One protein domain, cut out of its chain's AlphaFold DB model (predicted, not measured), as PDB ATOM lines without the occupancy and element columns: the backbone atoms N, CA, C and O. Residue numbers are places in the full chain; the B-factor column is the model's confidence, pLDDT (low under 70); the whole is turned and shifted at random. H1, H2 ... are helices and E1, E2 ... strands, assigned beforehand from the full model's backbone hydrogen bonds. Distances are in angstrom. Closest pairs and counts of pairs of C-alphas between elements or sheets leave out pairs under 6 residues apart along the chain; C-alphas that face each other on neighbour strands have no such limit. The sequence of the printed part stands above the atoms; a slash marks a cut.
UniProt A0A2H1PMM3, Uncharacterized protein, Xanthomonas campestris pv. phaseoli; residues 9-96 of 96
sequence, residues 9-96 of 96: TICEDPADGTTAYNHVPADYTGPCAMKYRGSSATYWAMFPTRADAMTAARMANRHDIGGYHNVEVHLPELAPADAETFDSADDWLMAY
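Overview. This is residues 9 to 96 of the 96 residues of an uncharacterized protein of Xanthomonas campestris pv. phaseoli (UniProt A0A2H1PMM3). A twisted sheet of five short strands curls round one helix, H1, which covers one face of it; a second, shorter helix, H2, packs on H1 and only grazes the sheet. A long unnamed stretch, residues 75 to 88, leads from E5 to H2 and pairs briefly with the edge strand E4. The printed part has 88 residues, with the named elements in the order E1, E2, E3, E4, H1, E5, H2; the sheet's order is E1, E2, E5, E3, E4, and it is mixed. The class is mixed, helices and strands, though under half of the residues are in named elements. The whole is compact and rounded, with a radius of gyration of the C-alphas of 11.8 A and spans of 31 by 26 by 21 A.

Along the chain. E1, residues 9 to 12, begins at C-alpha 9 at (49.976, -23.253, 0.088) and is 7.6 A long. E2, residues 19 to 22, is 10.0 A long. E3, residues 32 to 37, and E4, residues 42 to 47, are each 16.8 A long. H1, residues 50 to 60, begins at C-alpha 50 at (39.140, -30.682, -4.898) and is 14.9 A long. E5, residues 71 to 74, is 10.0 A long. H2, residues 89 to 94, is 8.8 A long and ends at C-alpha 94 at (39.578, -22.565, -22.168).

Arrangement. E1 and E2 form an antiparallel hairpin, with N 10 and O 20 at 2.8 A. E2 and E5 are parallel neighbours, with N 73 and O 21 at 2.8 A. E5 and E3 are antiparallel, with N 35 and O 72 at 2.8 A. E3 and E4 form a hairpin, with N 34 and O 45 at 2.8 A. E1 and E4 are the edge strands, and they are apart. H1 is on one face of the sheet, two layers in all; its closest C-alphas to E3 are those of Cys 32 and Arg 50, 5.4 A apart. E4, H1 and E5 form a split strand-helix-strand unit, two strands running the same way with E3 between them, and its crossover is right-handed. H1 and H2 touch, with the C-alphas of Ala 56 and Ala 89 closest at 4.6 A; they run the same way at a steep tilt of 37 degrees, only just past shallow. Residues 45 to 46 of E4 pair in parallel with residues 84 to 85. In H1 and H2 every O i to N i+4 pair is within hydrogen-bond range.

Size, cuts and confidence. The two C-alphas farthest apart are those of Ala 15 and Ala 81, at 34.0 A. The printed part has no cut, and its last residue, Tyr 96, is the chain's last. The link from E5 to H2, 14 residues, is long. The mean pLDDT of the printed part is 90.6, and no printed residue is under 70.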
ATOM      1  N   THR A   9      49.497 -23.746   1.384       90.88
ATOM      2  CA  THR A   9      49.976 -23.253   0.088       90.88
ATOM      3  C   THR A   9      49.723 -24.293  -1.005       90.88
ATOM      4  O   THR A   9      50.064 -25.467  -0.846       90.88
ATOM      5  N   ILE A  10      49.132 -23.858  -2.117       91.12
ATOM      6  CA  ILE A  10      48.942 -24.661  -3.330       91.12
ATOM      7  C   ILE A  10      50.181 -24.550  -4.223       91.12
ATOM      8  O   ILE A  10      50.731 -25.572  -4.643       91.12
ATOM      9  N   CYS A  11      50.583 -23.315  -4.526       88.75
ATOM     10  CA  CYS A  11      51.772 -22.953  -5.293       88.75
ATOM     11  C   CYS A  11      52.137 -21.485  -5.044       88.75
ATOM     12  O   CYS A  11      51.304 -20.709  -4.578       88.75
ATOM     13  N   GLU A  12      53.366 -21.130  -5.394       88.25
ATOM     14  CA  GLU A  12      53.871 -19.760  -5.445       88.25
ATOM     15  C   GLU A  12      54.307 -19.478  -6.890       88.25
ATOM     16  O   GLU A  12      54.917 -20.352  -7.517       88.25
ATOM     17  N   ASP A  13      53.961 -18.311  -7.436       82.50
ATOM     18  CA  ASP A  13      54.449 -17.875  -8.744       82.50
ATOM     19  C   ASP A  13      55.926 -17.465  -8.608       82.50
ATOM     20  O   ASP A  13      56.238 -16.547  -7.846       82.50
ATOM     21  N   PRO A  14      56.864 -18.107  -9.328       79.00
ATOM     22  CA  PRO A  14      58.279 -17.761  -9.242       79.00
ATOM     23  C   PRO A  14      58.615 -16.365  -9.793       79.00
ATOM     24  O   PRO A  14      59.717 -15.877  -9.543       79.00
ATOM     25  N   ALA A  15      57.726 -15.740 -10.573       80.25
ATOM     26  CA  ALA A  15      57.959 -14.431 -11.170       80.25
ATOM     27  C   ALA A  15      57.779 -13.284 -10.167       80.25
ATOM     28  O   ALA A  15      58.549 -12.322 -10.206       80.25
ATOM     29  N   ASP A  16      56.788 -13.376  -9.275       80.81
ATOM     30  CA  ASP A  16      56.439 -12.283  -8.359       80.81
ATOM     31  C   ASP A  16      56.176 -12.706  -6.898       80.81
ATOM     32  O   ASP A  16      55.989 -11.847  -6.035       80.81
ATOM     33  N   GLY A  17      56.223 -14.009  -6.598       80.62
ATOM     34  CA  GLY A  17      56.038 -14.564  -5.257       80.62
ATOM     35  C   GLY A  17      54.578 -14.645  -4.799       80.62
ATOM     36  O   GLY A  17      54.316 -14.923  -3.625       80.62
ATOM     37  N   THR A  18      53.601 -14.391  -5.675       83.38
ATOM     38  CA  THR A  18      52.186 -14.525  -5.305       83.38
ATOM     39  C   THR A  18      51.814 -15.975  -5.049       83.38
ATOM     40  O   THR A  18      52.221 -16.893  -5.758       83.38
ATOM     41  N   THR A  19      51.043 -16.194  -3.987       89.06
ATOM     42  CA  THR A  19      50.740 -17.533  -3.485       89.06
ATOM     43  C   THR A  19      49.264 -17.856  -3.659       89.06
ATOM     44  O   THR A  19      48.402 -17.105  -3.202       89.06
ATOM     45  N   ALA A  20      48.978 -19.030  -4.221       92.25
ATOM     46  CA  ALA A  20      47.647 -19.618  -4.182       92.25
ATOM     47  C   ALA A  20      47.450 -20.423  -2.892       92.25
ATOM     48  O   ALA A  20      48.319 -21.209  -2.496       92.25
ATOM     49  N   TYR A  21      46.285 -20.285  -2.259       94.19
ATOM     50  CA  TYR A  21      45.989 -20.902  -0.964       94.19
ATOM     51  C   TYR A  21      44.824 -21.889  -1.022       94.19
ATOM     52  O   TYR A  21      43.851 -21.698  -1.739       94.19
ATOM     53  N   ASN A  22      44.902 -22.943  -0.215       93.00
ATOM     54  CA  ASN A  22      43.849 -23.929  -0.012       93.00
ATOM     55  C   ASN A  22      43.313 -23.842   1.417       93.00
ATOM     56  O   ASN A  22      44.050 -24.105   2.370       93.00
ATOM     57  N   HIS A  23      42.021 -23.562   1.548       94.31
ATOM     58  CA  HIS A  23      41.292 -23.549   2.817       94.31
ATOM     59  C   HIS A  23      40.454 -24.816   3.038       94.31
ATOM     60  O   HIS A  23      39.789 -24.955   4.063       94.31
ATOM     61  N   VAL A  24      40.480 -25.753   2.089       92.75
ATOM     62  CA  VAL A  24      39.715 -26.998   2.146       92.75
ATOM     63  C   VAL A  24      40.523 -28.089   2.868       92.75
ATOM     64  O   VAL A  24      41.726 -28.226   2.593       92.75
ATOM     65  N   PRO A  25      39.899 -28.894   3.758       90.12
ATOM     66  CA  PRO A  25      40.553 -30.028   4.413       90.12
ATOM     67  C   PRO A  25      41.245 -30.975   3.422       90.12
ATOM     68  O   PRO A  25      40.773 -31.194   2.308       90.12
ATOM     69  N   ALA A  26      42.390 -31.534   3.816       85.50
ATOM     70  CA  ALA A  26      43.223 -32.338   2.916       85.50
ATOM     71  C   ALA A  26      42.567 -33.665   2.484       85.50
ATOM     72  O   ALA A  26      42.890 -34.177   1.414       85.50
ATOM     73  N   ASP A  27      41.666 -34.196   3.308       89.12
ATOM     74  CA  ASP A  27      40.890 -35.424   3.111       89.12
ATOM     75  C   ASP A  27      39.561 -35.202   2.369       89.12
ATOM     76  O   ASP A  27      38.894 -36.164   1.992       89.12
ATOM     77  N   TYR A  28      39.183 -33.949   2.116       91.25
ATOM     78  CA  TYR A  28      37.988 -33.621   1.352       91.25
ATOM     79  C   TYR A  28      38.206 -33.864  -0.148       91.25
ATOM     80  O   TYR A  28      39.182 -33.393  -0.734       91.25
ATOM     81  N   THR A  29      37.273 -34.565  -0.790       91.31
ATOM     82  CA  THR A  29      37.337 -34.909  -2.224       91.31
ATOM     83  C   THR A  29      36.162 -34.372  -3.040       91.31
ATOM     84  O   THR A  29      36.138 -34.563  -4.253       91.31
ATOM     85  N   GLY A  30      35.205 -33.705  -2.390       95.25
ATOM     86  CA  GLY A  30      33.992 -33.193  -3.025       95.25
ATOM     87  C   GLY A  30      34.196 -31.902  -3.827       95.25
ATOM     88  O   GLY A  30      35.340 -31.487  -4.051       95.25
ATOM     89  N   PRO A  31      33.086 -31.265  -4.242       97.31
ATOM     90  CA  PRO A  31      33.109 -30.023  -5.003       97.31
ATOM     91  C   PRO A  31      33.801 -28.896  -4.248       97.31
ATOM     92  O   PRO A  31      33.622 -28.754  -3.045       97.31
ATOM     93  N   CYS A  32      34.546 -28.062  -4.958       97.75
ATOM     94  CA  CYS A  32      35.252 -26.924  -4.377       97.75
ATOM     95  C   CYS A  32      35.018 -25.674  -5.217       97.75
ATOM     96  O   CYS A  32      34.747 -25.752  -6.413       97.75
ATOM     97  N   ALA A  33      35.188 -24.520  -4.584       97.56
ATOM     98  CA  ALA A  33      35.128 -23.234  -5.248       97.56
ATOM     99  C   ALA A  33      36.515 -22.596  -5.293       97.56
ATOM    100  O   ALA A  33      37.181 -22.476  -4.265       97.56
ATOM    101  N   MET A  34      36.946 -22.155  -6.468       97.06
ATOM    102  CA  MET A  34      38.100 -21.278  -6.615       97.06
ATOM    103  C   MET A  34      37.626 -19.830  -6.628       97.06
ATOM    104  O   MET A  34      36.828 -19.437  -7.476       97.06
ATOM    105  N   LYS A  35      38.161 -19.023  -5.723       96.31
ATOM    106  CA  LYS A  35      38.012 -17.575  -5.692       96.31
ATOM    107  C   LYS A  35      39.280 -16.946  -6.246       96.31
ATOM    108  O   LYS A  35      40.375 -17.281  -5.798       96.31
ATOM    109  N   TYR A  36      39.143 -16.018  -7.181       93.12
ATOM    110  CA  TYR A  36      40.284 -15.332  -7.780       93.12
ATOM    111  C   TYR A  36      39.978 -13.859  -8.033       93.12
ATOM    112  O   TYR A  36      38.842 -13.475  -8.318       93.12
ATOM    113  N   ARG A  37      40.989 -13.001  -7.871       88.69
ATOM    114  CA  ARG A  37      40.841 -11.547  -8.012       88.69
ATOM    115  C   ARG A  37      41.463 -11.048  -9.311       88.69
ATOM    116  O   ARG A  37      42.685 -11.021  -9.436       88.69
ATOM    117  N   GLY A  38      40.615 -10.580 -10.224       82.19
ATOM    118  CA  GLY A  38      41.019  -9.773 -11.374       82.19
ATOM    119  C   GLY A  38      41.318  -8.323 -10.997       82.19
ATOM    120  O   GLY A  38      41.178  -7.906  -9.846       82.19
ATOM    121  N   SER A  39      41.696  -7.519 -11.991       80.31
ATOM    122  CA  SER A  39      42.045  -6.104 -11.797       80.31
ATOM    123  C   SER A  39      40.906  -5.268 -11.194       80.31
ATOM    124  O   SER A  39      41.162  -4.355 -10.409       80.31
ATOM    125  N   SER A  40      39.651  -5.593 -11.521       82.44
ATOM    126  CA  SER A  40      38.465  -4.813 -11.142       82.44
ATOM    127  C   SER A  40      37.415  -5.581 -10.334       82.44
ATOM    128  O   SER A  40      36.529  -4.947  -9.759       82.44
ATOM    129  N   ALA A  41      37.492  -6.912 -10.261       87.38
ATOM    130  CA  ALA A  41      36.461  -7.738  -9.635       87.38
ATOM    131  C   ALA A  41      37.023  -9.018  -9.002       87.38
ATOM    132  O   ALA A  41      38.128  -9.467  -9.314       87.38
ATOM    133  N   THR A  42      36.228  -9.596  -8.102       91.56
ATOM    134  CA  THR A  42      36.448 -10.930  -7.541       91.56
ATOM    135  C   THR A  42      35.520 -11.902  -8.247       91.56
ATOM    136  O   THR A  42      34.321 -11.646  -8.330       91.56
ATOM    137  N   TYR A  43      36.075 -13.015  -8.699       93.00
ATOM    138  CA  TYR A  43      35.368 -14.066  -9.408       93.00
ATOM    139  C   TYR A  43      35.382 -15.358  -8.599       93.00
ATOM    140  O   TYR A  43      36.239 -15.561  -7.733       93.00
ATOM    141  N   TRP A  44      34.416 -16.218  -8.905       96.44
ATOM    142  CA  TRP A  44      34.266 -17.542  -8.321       96.44
ATOM    143  C   TRP A  44      34.015 -18.553  -9.434       96.44
ATOM    144  O   TRP A  44      33.223 -18.286 -10.332       96.44
ATOM    145  N   ALA A  45      34.686 -19.697  -9.360       96.88
ATOM    146  CA  ALA A  45      34.497 -20.830 -10.257       96.88
ATOM    147  C   ALA A  45      34.284 -22.103  -9.433       96.88
ATOM    148  O   ALA A  45      35.039 -22.372  -8.494       96.88
ATOM    149  N   MET A  46      33.255 -22.872  -9.771       98.00
ATOM    150  CA  MET A  46      32.888 -24.121  -9.108       98.00
ATOM    151  C   MET A  46      33.440 -25.309  -9.886       98.00
ATOM    152  O   MET A  46      33.293 -25.373 -11.104       98.00
ATOM    153  N   PHE A  47      34.022 -26.268  -9.167       97.75
ATOM    154  CA  PHE A  47      34.592 -27.488  -9.735       97.75
ATOM    155  C   PHE A  47      34.039 -28.728  -9.027       97.75
ATOM    156  O   PHE A  47      33.789 -28.676  -7.817       97.75
ATOM    157  N   PRO A  48      33.892 -29.865  -9.732       96.69
ATOM    158  CA  PRO A  48      33.305 -31.080  -9.170       96.69
ATOM    159  C   PRO A  48      34.193 -31.744  -8.113       96.69
ATOM    160  O   PRO A  48      33.676 -32.463  -7.256       96.69
ATOM    161  N   THR A  49      35.510 -31.505  -8.147       96.06
ATOM    162  CA  THR A  49      36.451 -32.096  -7.193       96.06
ATOM    163  C   THR A  49      37.458 -31.088  -6.652       96.06
ATOM    164  O   THR A  49      37.844 -30.113  -7.305       96.06
ATOM    165  N   ARG A  50      37.984 -31.389  -5.459       94.31
ATOM    166  CA  ARG A  50      39.140 -30.682  -4.898       94.31
ATOM    167  C   ARG A  50      40.352 -30.728  -5.832       94.31
ATOM    168  O   ARG A  50      41.092 -29.755  -5.893       94.31
ATOM    169  N   ALA A  51      40.585 -31.835  -6.537       94.75
ATOM    170  CA  ALA A  51      41.740 -31.964  -7.426       94.75
ATOM    171  C   ALA A  51      41.662 -30.981  -8.606       94.75
ATOM    172  O   ALA A  51      42.663 -30.333  -8.924       94.75
ATOM    173  N   ASP A  52      40.470 -30.813  -9.179       96.44
ATOM    174  CA  ASP A  52      40.222 -29.864 -10.265       96.44
ATOM    175  C   ASP A  52      40.398 -28.426  -9.783       96.44
ATOM    176  O   ASP A  52      41.193 -27.685 -10.354       96.44
ATOM    177  N   ALA A  53      39.777 -28.053  -8.657       96.31
ATOM    178  CA  ALA A  53      39.921 -26.704  -8.103       96.31
ATOM    179  C   ALA A  53      41.381 -26.349  -7.771       96.31
ATOM    180  O   ALA A  53      41.823 -25.229  -8.014       96.31
ATOM    181  N   MET A  54      42.159 -27.300  -7.241       95.25
ATOM    182  CA  MET A  54      43.581 -27.084  -6.939       95.25
ATOM    183  C   MET A  54      44.419 -26.939  -8.214       95.25
ATOM    184  O   MET A  54      45.389 -26.183  -8.228       95.25
ATOM    185  N   THR A  55      44.061 -27.657  -9.278       95.19
ATOM    186  CA  THR A  55      44.728 -27.555 -10.583       95.19
ATOM    187  C   THR A  55      44.407 -26.222 -11.252       95.19
ATOM    188  O   THR A  55      45.332 -25.510 -11.643       95.19
ATOM    189  N   ALA A  56      43.131 -25.832 -11.273       95.06
ATOM    190  CA  ALA A  56      42.690 -24.527 -11.753       95.06
ATOM    191  C   ALA A  56      43.369 -23.394 -10.974       95.06
ATOM    192  O   ALA A  56      43.888 -22.468 -11.581       95.06
ATOM    193  N   ALA A  57      43.487 -23.506  -9.646       94.88
ATOM    194  CA  ALA A  57      44.157 -22.497  -8.826       94.88
ATOM    195  C   ALA A  57      45.640 -22.320  -9.175       94.88
ATOM    196  O   ALA A  57      46.143 -21.199  -9.189       94.88
ATOM    197  N   ARG A  58      46.340 -23.410  -9.510       92.56
ATOM    198  CA  ARG A  58      47.729 -23.334  -9.989       92.56
ATOM    199  C   ARG A  58      47.834 -22.615 -11.323       92.56
ATOM    200  O   ARG A  58      48.763 -21.842 -11.508       92.56
ATOM    201  N   MET A  59      46.908 -22.877 -12.240       91.25
ATOM    202  CA  MET A  59      46.861 -22.201 -13.539       91.25
ATOM    203  C   MET A  59      46.498 -20.722 -13.367       91.25
ATOM    204  O   MET A  59      47.177 -19.854 -13.901       91.25
ATOM    205  N   ALA A  60      45.492 -20.428 -12.545       91.56
ATOM    206  CA  ALA A  60      45.042 -19.080 -12.241       91.56
ATOM    207  C   ALA A  60      46.127 -18.228 -11.576       91.56
ATOM    208  O   ALA A  60      46.131 -17.022 -11.769       91.56
ATOM    209  N   ASN A  61      47.048 -18.818 -10.813       90.31
ATOM    210  CA  ASN A  61      48.139 -18.101 -10.145       90.31
ATOM    211  C   ASN A  61      49.375 -17.895 -11.037       90.31
ATOM    212  O   ASN A  61      50.404 -17.479 -10.528       90.31
ATOM    213  N   ARG A  62      49.325 -18.229 -12.332       84.00
ATOM    214  CA  ARG A  62      50.466 -18.079 -13.247       84.00
ATOM    215  C   ARG A  62      50.397 -16.784 -14.045       84.00
ATOM    216  O   ARG A  62      49.614 -16.664 -14.987       84.00
ATOM    217  N   HIS A  63      51.235 -15.809 -13.718       78.81
ATOM    218  CA  HIS A  63      51.242 -14.501 -14.385       78.81
ATOM    219  C   HIS A  63      51.840 -14.533 -15.784       78.81
ATOM    220  O   HIS A  63      51.492 -13.689 -16.609       78.81
ATOM    221  N   ASP A  64      52.659 -15.538 -16.099       75.06
ATOM    222  CA  ASP A  64      53.195 -15.745 -17.448       75.06
ATOM    223  C   ASP A  64      52.110 -16.051 -18.499       75.06
ATOM    224  O   ASP A  64      52.359 -15.907 -19.696       75.06
ATOM    225  N   ILE A  65      50.899 -16.397 -18.056       72.75
ATOM    226  CA  ILE A  65      49.707 -16.587 -18.892       72.75
ATOM    227  C   ILE A  65      48.556 -15.634 -18.524       72.75
ATOM    228  O   ILE A  65      47.418 -15.871 -18.910       72.75
ATOM    229  N   GLY A  66      48.835 -14.546 -17.794       73.38
ATOM    230  CA  GLY A  66      47.825 -13.545 -17.418       73.38
ATOM    231  C   GLY A  66      47.071 -13.829 -16.113       73.38
ATOM    232  O   GLY A  66      45.975 -13.305 -15.923       73.38
ATOM    233  N   GLY A  67      47.641 -14.652 -15.229       78.62
ATOM    234  CA  GLY A  67      47.055 -15.040 -13.947       78.62
ATOM    235  C   GLY A  67      46.785 -13.903 -12.951       78.62
ATOM    236  O   GLY A  67      47.047 -12.723 -13.180       78.62
ATOM    237  N   TYR A  68      46.246 -14.292 -11.803       83.31
ATOM    238  CA  TYR A  68      45.641 -13.445 -10.786       83.31
ATOM    239  C   TYR A  68      46.491 -13.404  -9.510       83.31
ATOM    240  O   TYR A  68      47.186 -14.359  -9.181       83.31
ATOM    241  N   HIS A  69      46.411 -12.306  -8.751       74.38
ATOM    242  CA  HIS A  69      47.259 -12.104  -7.564       74.38
ATOM    243  C   HIS A  69      46.733 -12.765  -6.281       74.38
ATOM    244  O   HIS A  69      47.512 -13.033  -5.374       74.38
ATOM    245  N   ASN A  70      45.422 -13.010  -6.184       84.56
ATOM    246  CA  ASN A  70      44.802 -13.603  -4.996       84.56
ATOM    247  C   ASN A  70      43.935 -14.780  -5.420       84.56
ATOM    248  O   ASN A  70      42.768 -14.573  -5.762       84.56
ATOM    249  N   VAL A  71      44.510 -15.980  -5.409       93.69
ATOM    250  CA  VAL A  71      43.818 -17.223  -5.755       93.69
ATOM    251  C   VAL A  71      43.652 -18.079  -4.504       93.69
ATOM    252  O   VAL A  71      44.615 -18.391  -3.806       93.69
ATOM    253  N   GLU A  72      42.417 -18.466  -4.209       96.25
ATOM    254  CA  GLU A  72      42.068 -19.236  -3.018       96.25
ATOM    255  C   GLU A  72      41.085 -20.356  -3.377       96.25
ATOM    256  O   GLU A  72      40.119 -20.129  -4.101       96.25
ATOM    257  N   VAL A  73      41.284 -21.556  -2.835       96.88
ATOM    258  CA  VAL A  73      40.337 -22.675  -2.938       96.88
ATOM    259  C   VAL A  73      39.584 -22.831  -1.621       96.88
ATOM    260  O   VAL A  73      40.189 -22.932  -0.551       96.88
ATOM    261  N   HIS A  74      38.260 -22.878  -1.720       97.12
ATOM    262  CA  HIS A  74      37.295 -22.867  -0.626       97.12
ATOM    263  C   HIS A  74      36.262 -23.989  -0.774       97.12
ATOM    264  O   HIS A  74      36.101 -24.581  -1.843       97.12
ATOM    265  N   LEU A  75      35.538 -24.266   0.314       96.50
ATOM    266  CA  LEU A  75      34.348 -25.115   0.271       96.50
ATOM    267  C   LEU A  75      33.261 -24.466  -0.611       96.50
ATOM    268  O   LEU A  75      33.175 -23.237  -0.660       96.50
ATOM    269  N   PRO A  76      32.410 -25.272  -1.272       95.69
ATOM    270  CA  PRO A  76      31.471 -24.789  -2.286       95.69
ATOM    271  C   PRO A  76      30.412 -23.848  -1.696       95.69
ATOM    272  O   PRO A  76      29.926 -22.952  -2.372       95.69
ATOM    273  N   GLU A  77      30.111 -24.005  -0.407       94.94
ATOM    274  CA  GLU A  77      29.154 -23.195   0.352       94.94
ATOM    275  C   GLU A  77      29.560 -21.718   0.491       94.94
ATOM    276  O   GLU A  77      28.721 -20.883   0.823       94.94
ATOM    277  N   LEU A  78      30.839 -21.384   0.266       95.69
ATOM    278  CA  LEU A  78      31.326 -20.003   0.324       95.69
ATOM    279  C   LEU A  78      31.166 -19.249  -1.001       95.69
ATOM    280  O   LEU A  78      31.287 -18.022  -1.011       95.69
ATOM    281  N   ALA A  79      30.909 -19.957  -2.102       94.81
ATOM    282  CA  ALA A  79      30.690 -19.327  -3.391       94.81
ATOM    283  C   ALA A  79      29.287 -18.694  -3.475       94.81
ATOM    284  O   ALA A  79      28.331 -19.218  -2.895       94.81
ATOM    285  N   PRO A  80      29.131 -17.580  -4.212       94.62
ATOM    286  CA  PRO A  80      27.821 -17.060  -4.589       94.62
ATOM    287  C   PRO A  80      26.973 -18.108  -5.325       94.62
ATOM    288  O   PRO A  80      27.501 -18.959  -6.037       94.62
ATOM    289  N   ALA A  81      25.647 -18.023  -5.192       92.88
ATOM    290  CA  ALA A  81      24.722 -18.978  -5.815       92.88
ATOM    291  C   ALA A  81      24.749 -18.956  -7.358       92.88
ATOM    292  O   ALA A  81      24.299 -19.907  -7.989       92.88
ATOM    293  N   ASP A  82      25.247 -17.871  -7.950       92.94
ATOM    294  CA  ASP A  82      25.422 -17.658  -9.385       92.94
ATOM    295  C   ASP A  82      26.868 -17.897  -9.859       92.94
ATOM    296  O   ASP A  82      27.198 -17.559 -10.994       92.94
ATOM    297  N   ALA A  83      27.731 -18.476  -9.013       94.81
ATOM    298  CA  ALA A  83      29.087 -18.834  -9.408       94.81
ATOM    299  C   ALA A  83      29.072 -19.826 -10.580       94.81
ATOM    300  O   ALA A  83      28.382 -20.851 -10.555       94.81
ATOM    301  N   GLU A  84      29.863 -19.522 -11.605       95.81
ATOM    302  CA  GLU A  84      29.946 -20.345 -12.803       95.81
ATOM    303  C   GLU A  84      30.544 -21.715 -12.473       95.81
ATOM    304  O   GLU A  84      31.460 -21.834 -11.657       95.81
ATOM    305  N   THR A  85      29.989 -22.761 -13.082       96.75
ATOM    306  CA  THR A  85      30.399 -24.147 -12.847       96.75
ATOM    307  C   THR A  85      31.111 -24.695 -14.066       96.75
ATOM    308  O   THR A  85      30.614 -24.562 -15.181       96.75
ATOM    309  N   PHE A  86      32.251 -25.335 -13.829       97.00
ATOM    310  CA  PHE A  86      33.088 -25.944 -14.849       97.00
ATOM    311  C   PHE A  86      33.239 -27.432 -14.558       97.00
ATOM    312  O   PHE A  86      33.387 -27.832 -13.401       97.00
ATOM    313  N   ASP A  87      33.232 -28.250 -15.608       95.81
ATOM    314  CA  ASP A  87      33.381 -29.700 -15.477       95.81
ATOM    315  C   ASP A  87      34.830 -30.103 -15.143       95.81
ATOM    316  O   ASP A  87      35.059 -31.165 -14.562       95.81
ATOM    317  N   SER A  88      35.813 -29.246 -15.448       95.38
ATOM    318  CA  SER A  88      37.231 -29.466 -15.151       95.38
ATOM    319  C   SER A  88      38.039 -28.162 -15.069       95.38
ATOM    320  O   SER A  88      37.567 -27.082 -15.430       95.38
ATOM    321  N   ALA A  89      39.292 -28.263 -14.607       94.50
ATOM    322  CA  ALA A  89      40.243 -27.148 -14.630       94.50
ATOM    323  C   ALA A  89      40.574 -26.670 -16.057       94.50
ATOM    324  O   ALA A  89      40.754 -25.472 -16.272       94.50
ATOM    325  N   ASP A  90      40.629 -27.596 -17.017       93.12
ATOM    326  CA  ASP A  90      40.926 -27.285 -18.417       93.12
ATOM    327  C   ASP A  90      39.755 -26.541 -19.071       93.12
ATOM    328  O   ASP A  90      39.979 -25.574 -19.796       93.12
ATOM    329  N   ASP A  91      38.510 -26.923 -18.761       93.19
ATOM    330  CA  ASP A  91      37.319 -26.216 -19.255       93.19
ATOM    331  C   ASP A  91      37.286 -24.768 -18.764       93.19
ATOM    332  O   ASP A  91      36.965 -23.860 -19.529       93.19
ATOM    333  N   TRP A  92      37.678 -24.539 -17.506       94.06
ATOM    334  CA  TRP A  92      37.844 -23.187 -16.976       94.06
ATOM    335  C   TRP A  92      38.930 -22.414 -17.729       94.06
ATOM    336  O   TRP A  92      38.693 -21.280 -18.134       94.06
ATOM    337  N   LEU A  93      40.101 -23.017 -17.966       89.56
ATOM    338  CA  LEU A  93      41.195 -22.346 -18.673       89.56
ATOM    339  C   LEU A  93      40.820 -21.992 -20.119       89.56
ATOM    340  O   LEU A  93      41.255 -20.969 -20.622       89.56
ATOM    341  N   MET A  94      40.018 -22.818 -20.790       89.00
ATOM    342  CA  MET A  94      39.578 -22.565 -22.168       89.00
ATOM    343  C   MET A  94      38.477 -21.496 -22.273       89.00
ATOM    344  O   MET A  94      38.202 -21.018 -23.376       89.00
ATOM    345  N   ALA A  95      37.837 -21.135 -21.158       85.62
ATOM    346  CA  ALA A  95      36.802 -20.106 -21.105       85.62
ATOM    347  C   ALA A  95      37.357 -18.673 -20.943       85.62
ATOM    348  O   ALA A  95      36.594 -17.719 -21.115       85.62
ATOM    349  N   TYR A  96      38.655 -18.517 -20.640       70.81
ATOM    350  CA  TYR A  96      39.324 -17.241 -20.336       70.81
ATOM    351  C   TYR A  96      40.588 -17.020 -21.174       70.81
ATOM    352  O   TYR A  96      40.854 -15.838 -21.497       70.81
TER     353      TYR A  96